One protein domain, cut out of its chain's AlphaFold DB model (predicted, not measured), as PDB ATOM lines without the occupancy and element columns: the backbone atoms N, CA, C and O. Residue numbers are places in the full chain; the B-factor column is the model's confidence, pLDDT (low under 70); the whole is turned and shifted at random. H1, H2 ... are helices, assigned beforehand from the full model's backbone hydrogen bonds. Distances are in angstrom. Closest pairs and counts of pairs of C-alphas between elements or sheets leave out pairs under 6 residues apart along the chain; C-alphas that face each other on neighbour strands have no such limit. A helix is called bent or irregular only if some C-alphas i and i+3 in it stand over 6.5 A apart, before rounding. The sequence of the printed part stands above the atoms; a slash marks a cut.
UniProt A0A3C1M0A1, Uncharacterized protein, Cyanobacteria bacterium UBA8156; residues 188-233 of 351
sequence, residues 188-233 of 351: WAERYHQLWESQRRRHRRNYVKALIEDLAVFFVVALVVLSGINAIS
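This is residues 188 to 233 of the 351 residues of an uncharacterized protein of Cyanobacteria bacterium UBA8156 (UniProt A0A3C1M0A1). Two long helices, H1 and then the longer H2, meet at their linked ends and open out as a flat V, with a sharp turn at its corner and nothing between its two arms. Away from that corner both arms stick out: residues 188 to 198 of H1 and residues 215 to 232 of H2 stand free. The printed part has 46 residues with two named helices, no named strand, and the class all helix. It is only just loose, close to extended, with a radius of gyration of the C-alphas of 13.9 A, and it spans 41 by 27 by 5 A.

Find C-alpha 188 at (42.870, 9.671, -30.816); from there H1, residues 188 to 205, runs 25.9 A from first to last C-alpha, while y falls to -14.241 at C-alpha 205. After Asn 206, look for C-alpha 207 at (40.050, -12.002, -44.783), where H2, residues 207 to 232, begins. It runs 36.7 A to C-alpha 232 at (35.013, 24.046, -49.470), with y now rising. Neither helix is bent.

Look at the C-alphas of His 203 and Ala 210, the closest of the two helices, 5.7 A apart. H1 and H2 only just touch, with 3 pairs of C-alphas within 8 A, and only at the corner by their link. H1 touches with residues 202 to 203 alone, H2 with residues 210 to 211 alone. Their lines stand at a steep tilt of 39 degrees, and they run opposite ways. Their centres are 18.1 A apart. In H2 every O i to N i+4 pair is within hydrogen-bond range; in H1, 13 of 14 are.

The two C-alphas farthest apart, those of Arg 205 and Ser 233, are 42.2 A apart. The printed part has no cut, and the link from H1 to H2 is tight. In the B-factor column, the mean pLDDT of the printed part is 78.6, and residues 227 to 233 are under 70.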
ATOM      1  N   TRP A 188      42.449  10.328 -29.575       76.88
ATOM      2  CA  TRP A 188      42.870   9.671 -30.816       76.88
ATOM      3  C   TRP A 188      43.592   8.351 -30.574       76.88
ATOM      4  O   TRP A 188      43.298   7.369 -31.252       76.88
ATOM      5  N   ALA A 189      44.486   8.308 -29.584       76.62
ATOM      6  CA  ALA A 189      45.274   7.120 -29.271       76.62
ATOM      7  C   ALA A 189      44.378   5.933 -28.877       76.62
ATOM      8  O   ALA A 189      44.460   4.857 -29.472       76.62
ATOM      9  N   GLU A 190      43.458   6.141 -27.932       78.19
ATOM     10  CA  GLU A 190      42.553   5.086 -27.475       78.19
ATOM     11  C   GLU A 190      41.598   4.650 -28.594       78.19
ATOM     12  O   GLU A 190      41.341   3.457 -28.794       78.19
ATOM     13  N   ARG A 191      41.120   5.607 -29.397       79.25
ATOM     14  CA  ARG A 191      40.222   5.300 -30.509       79.25
ATOM     15  C   ARG A 191      40.917   4.527 -31.626       79.25
ATOM     16  O   ARG A 191      40.321   3.596 -32.173       79.25
ATOM     17  N   TYR A 192      42.156   4.885 -31.943       80.62
ATOM     18  CA  TYR A 192      42.966   4.194 -32.937       80.62
ATOM     19  C   TYR A 192      43.230   2.748 -32.514       80.62
ATOM     20  O   TYR A 192      42.982   1.830 -33.298       80.62
ATOM     21  N   HIS A 193      43.610   2.521 -31.253       82.12
ATOM     22  CA  HIS A 193      43.797   1.172 -30.715       82.12
ATOM     23  C   HIS A 193      42.520   0.326 -30.790       82.12
ATOM     24  O   HIS A 193      42.558  -0.810 -31.271       82.12
ATOM     25  N   GLN A 194      41.366   0.882 -30.411       81.56
ATOM     26  CA  GLN A 194      40.082   0.177 -30.511       81.56
ATOM     27  C   GLN A 194      39.723  -0.186 -31.960       81.56
ATOM     28  O   GLN A 194      39.258  -1.299 -32.233       81.56
ATOM     29  N   LEU A 195      39.929   0.740 -32.902       81.00
ATOM     30  CA  LEU A 195      39.660   0.502 -34.321       81.00
ATOM     31  C   LEU A 195      40.601  -0.557 -34.890       81.00
ATOM     32  O   LEU A 195      40.123  -1.490 -35.543       81.00
ATOM     33  N   TRP A 196      41.889  -0.464 -34.576       83.88
ATOM     34  CA  TRP A 196      42.906  -1.433 -34.966       83.88
ATOM     35  C   TRP A 196      42.563  -2.841 -34.483       83.88
ATOM     36  O   TRP A 196      42.518  -3.788 -35.270       83.88
ATOM     37  N   GLU A 197      42.227  -2.993 -33.202       86.25
ATOM     38  CA  GLU A 197      41.821  -4.287 -32.659       86.25
ATOM     39  C   GLU A 197      40.532  -4.809 -33.290       86.25
ATOM     40  O   GLU A 197      40.411  -6.011 -33.542       86.25
ATOM     41  N   SER A 198      39.566  -3.929 -33.565       82.00
ATOM     42  CA  SER A 198      38.323  -4.313 -34.239       82.00
ATOM     43  C   SER A 198      38.581  -4.814 -35.662       82.00
ATOM     44  O   SER A 198      37.944  -5.776 -36.093       82.00
ATOM     45  N   GLN A 199      39.516  -4.187 -36.382       78.69
ATOM     46  CA  GLN A 199      39.883  -4.582 -37.737       78.69
ATOM     47  C   GLN A 199      40.672  -5.885 -37.719       78.69
ATOM     48  O   GLN A 199      40.318  -6.833 -38.417       78.69
ATOM     49  N   ARG A 200      41.646  -6.016 -36.815       85.25
ATOM     50  CA  ARG A 200      42.402  -7.259 -36.618       85.25
ATOM     51  C   ARG A 200      41.488  -8.452 -36.311       85.25
ATOM     52  O   ARG A 200      41.705  -9.547 -36.829       85.25
ATOM     53  N   ARG A 201      40.443  -8.250 -35.498       84.75
ATOM     54  CA  ARG A 201      39.430  -9.281 -35.194       84.75
ATOM     55  C   ARG A 201      38.559  -9.636 -36.407       84.75
ATOM     56  O   ARG A 201      38.175 -10.797 -36.534       84.75
ATOM     57  N   ARG A 202      38.251  -8.675 -37.284       78.25
ATOM     58  CA  ARG A 202      37.487  -8.900 -38.526       78.25
ATOM     59  C   ARG A 202      38.305  -9.667 -39.564       78.25
ATOM     60  O   ARG A 202      37.852 -10.714 -40.027       78.25
ATOM     61  N   HIS A 203      39.537  -9.229 -39.812       78.94
ATOM     62  CA  HIS A 203      40.478  -9.870 -40.739       78.94
ATOM     63  C   HIS A 203      40.824 -11.311 -40.344       78.94
ATOM     64  O   HIS A 203      40.956 -12.167 -41.212       78.94
ATOM     65  N   ARG A 204      40.872 -11.625 -39.038       83.31
ATOM     66  CA  ARG A 204      41.048 -13.010 -38.555       83.31
ATOM     67  C   ARG A 204      39.859 -13.938 -38.818       83.31
ATOM     68  O   ARG A 204      40.058 -15.145 -38.853       83.31
ATOM     69  N   ARG A 205      38.633 -13.416 -38.929       83.12
ATOM     70  CA  ARG A 205      37.423 -14.241 -39.108       83.12
ATOM     71  C   ARG A 205      37.115 -14.515 -40.574       83.12
ATOM     72  O   ARG A 205      36.631 -15.594 -40.879       83.12
ATOM     73  N   ASN A 206      37.346 -13.537 -41.449       85.12
ATOM     74  CA  ASN A 206      37.183 -13.690 -42.893       85.12
ATOM     75  C   ASN A 206      37.950 -12.591 -43.635       85.12
ATOM     76  O   ASN A 206      37.470 -11.464 -43.760       85.12
ATOM     77  N   TYR A 207      39.129 -12.943 -44.147       83.81
ATOM     78  CA  TYR A 207      40.050 -12.002 -44.783       83.81
ATOM     79  C   TYR A 207      39.468 -11.367 -46.057       83.81
ATOM     80  O   TYR A 207      39.455 -10.149 -46.193       83.81
ATOM     81  N   VAL A 208      38.896 -12.179 -46.954       83.81
ATOM     82  CA  VAL A 208      38.380 -11.710 -48.255       83.81
ATOM     83  C   VAL A 208      37.219 -10.728 -48.085       83.81
ATOM     84  O   VAL A 208      37.197  -9.669 -48.703       83.81
ATOM     85  N   LYS A 209      36.269 -11.047 -47.199       84.94
ATOM     86  CA  LYS A 209      35.129 -10.168 -46.919       84.94
ATOM     87  C   LYS A 209      35.574  -8.849 -46.281       84.94
ATOM     88  O   LYS A 209      35.085  -7.797 -46.679       84.94
ATOM     89  N   ALA A 210      36.501  -8.904 -45.323       77.88
ATOM     90  CA  ALA A 210      37.016  -7.709 -44.659       77.88
ATOM     91  C   ALA A 210      37.759  -6.785 -45.639       77.88
ATOM     92  O   ALA A 210      37.567  -5.576 -45.595       77.88
ATOM     93  N   LEU A 211      38.529  -7.349 -46.576       85.75
ATOM     94  CA  LEU A 211      39.232  -6.581 -47.606       85.75
ATOM     95  C   LEU A 211      38.269  -5.846 -48.558       85.75
ATOM     96  O   LEU A 211      38.496  -4.683 -48.883       85.75
ATOM     97  N   ILE A 212      37.177  -6.498 -48.972       85.44
ATOM     98  CA  ILE A 212      36.145  -5.877 -49.823       85.44
ATOM     99  C   ILE A 212      35.425  -4.746 -49.075       85.44
ATOM    100  O   ILE A 212      35.202  -3.676 -49.640       85.44
ATOM    101  N   GLU A 213      35.078  -4.961 -47.804       81.06
ATOM    102  CA  GLU A 213      34.449  -3.933 -46.967       81.06
ATOM    103  C   GLU A 213      35.381  -2.730 -46.744       81.06
ATOM    104  O   GLU A 213      34.932  -1.588 -46.856       81.06
ATOM    105  N   ASP A 214      36.674  -2.961 -46.500       84.06
ATOM    106  CA  ASP A 214      37.660  -1.888 -46.327       84.06
ATOM    107  C   ASP A 214      37.849  -1.074 -47.626       84.06
ATOM    108  O   ASP A 214      37.907   0.158 -47.577       84.06
ATOM    109  N   LEU A 215      37.841  -1.728 -48.796       87.75
ATOM    110  CA  LEU A 215      37.851  -1.061 -50.107       87.75
ATOM    111  C   LEU A 215      36.608  -0.187 -50.325       87.75
ATOM    112  O   LEU A 215      36.723   0.949 -50.790       87.75
ATOM    113  N   ALA A 216      35.425  -0.687 -49.963       85.12
ATOM    114  CA  ALA A 216      34.182   0.069 -50.081       85.12
ATOM    115  C   ALA A 216      34.177   1.305 -49.165       85.12
ATOM    116  O   ALA A 216      33.791   2.393 -49.595       85.12
ATOM    117  N   VAL A 217      34.652   1.167 -47.922       85.69
ATOM    118  CA  VAL A 217      34.782   2.298 -46.988       85.69
ATOM    119  C   VAL A 217      35.777   3.326 -47.519       85.69
ATOM    120  O   VAL A 217      35.471   4.519 -47.507       85.69
ATOM    121  N   PHE A 218      36.932   2.888 -48.028       87.81
ATOM    122  CA  PHE A 218      37.918   3.786 -48.629       87.81
ATOM    123  C   PHE A 218      37.327   4.571 -49.805       87.81
ATOM    124  O   PHE A 218      37.493   5.787 -49.875       87.81
ATOM    125  N   PHE A 219      36.573   3.902 -50.682       89.06
ATOM    126  CA  PHE A 219      35.925   4.548 -51.822       89.06
ATOM    127  C   PHE A 219      34.911   5.615 -51.386       89.06
ATOM    128  O   PHE A 219      34.909   6.723 -51.918       89.06
ATOM    129  N   VAL A 220      34.089   5.323 -50.373       86.56
ATOM    130  CA  VAL A 220      33.129   6.295 -49.824       86.56
ATOM    131  C   VAL A 220      33.846   7.490 -49.199       86.56
ATOM    132  O   VAL A 220      33.456   8.628 -49.451       86.56
ATOM    133  N   VAL A 221      34.907   7.263 -48.420       85.62
ATOM    134  CA  VAL A 221      35.693   8.354 -47.819       85.62
ATOM    135  C   VAL A 221      36.345   9.210 -48.902       85.62
ATOM    136  O   VAL A 221      36.245  10.432 -48.839       85.62
ATOM    137  N   ALA A 222      36.943   8.598 -49.926       82.00
ATOM    138  CA  ALA A 222      37.522   9.319 -51.055       82.00
ATOM    139  C   ALA A 222      36.474  10.177 -51.780       82.00
ATOM    140  O   ALA A 222      36.745  11.329 -52.108       82.00
ATOM    141  N   LEU A 223      35.259   9.659 -51.964       82.88
ATOM    142  CA  LEU A 223      34.158  10.389 -52.595       82.88
ATOM    143  C   LEU A 223      33.676  11.561 -51.721       82.88
ATOM    144  O   LEU A 223      33.398  12.646 -52.234       82.88
ATOM    145  N   VAL A 224      33.643  11.389 -50.396       77.88
ATOM    146  CA  VAL A 224      33.336  12.474 -49.446       77.88
ATOM    147  C   VAL A 224      34.433  13.536 -49.439       77.88
ATOM    148  O   VAL A 224      34.121  14.720 -49.432       77.88
ATOM    149  N   VAL A 225      35.708  13.152 -49.495       78.94
ATOM    150  CA  VAL A 225      36.824  14.107 -49.570       78.94
ATOM    151  C   VAL A 225      36.801  14.859 -50.901       78.94
ATOM    152  O   VAL A 225      36.874  16.083 -50.903       78.94
ATOM    153  N   LEU A 226      36.620  14.165 -52.026       75.75
ATOM    154  CA  LEU A 226      36.529  14.782 -53.355       75.75
ATOM    155  C   LEU A 226      35.325  15.726 -53.478       75.75
ATOM    156  O   LEU A 226      35.452  16.821 -54.023       75.75
ATOM    157  N   SER A 227      34.165  15.347 -52.939       68.81
ATOM    158  CA  SER A 227      32.988  16.231 -52.903       68.81
ATOM    159  C   SER A 227      33.138  17.369 -51.890       68.81
ATOM    160  O   SER A 227      32.690  18.482 -52.151       68.81
ATOM    161  N   GLY A 228      33.827  17.127 -50.774       63.69
ATOM    162  CA  GLY A 228      34.178  18.126 -49.770       63.69
ATOM    163  C   GLY A 228      35.132  19.191 -50.306       63.69
ATOM    164  O   GLY A 228      34.924  20.368 -50.036       63.69
ATOM    165  N   ILE A 229      36.111  18.815 -51.135       61.81
ATOM    166  CA  ILE A 229      36.987  19.768 -51.837       61.81
ATOM    167  C   ILE A 229      36.145  20.718 -52.697       61.81
ATOM    168  O   ILE A 229      36.359  21.926 -52.646       61.81
ATOM    169  N   ASN A 230      35.128  20.194 -53.389       52.44
ATOM    170  CA  ASN A 230      34.209  21.005 -54.192       52.44
ATOM    171  C   ASN A 230      33.239  21.859 -53.354       52.44
ATOM    172  O   ASN A 230      32.742  22.868 -53.843       52.44
ATOM    173  N   ALA A 231      32.939  21.463 -52.113       53.72
ATOM    174  CA  ALA A 231      32.076  22.221 -51.204       53.72
ATOM    175  C   ALA A 231      32.837  23.317 -50.434       53.72
ATOM    176  O   ALA A 231      32.271  24.367 -50.134       53.72
ATOM    177  N   ILE A 232      34.115  23.079 -50.119       51.81
ATOM    178  CA  ILE A 232      35.013  24.046 -49.470       51.81
ATOM    179  C   ILE A 232      35.546  25.051 -50.497       51.81
ATOM    180  O   ILE A 232      35.745  26.220 -50.162       51.81
ATOM    181  N   SER A 233      35.703  24.649 -51.763       46.81
ATOM    182  CA  SER A 233      35.751  25.618 -52.851       46.81
ATOM    183  C   SER A 233      34.374  26.274 -52.941       46.81
ATOM    184  O   SER A 233      33.456  25.717 -53.538       46.81
TER     185      SER A 233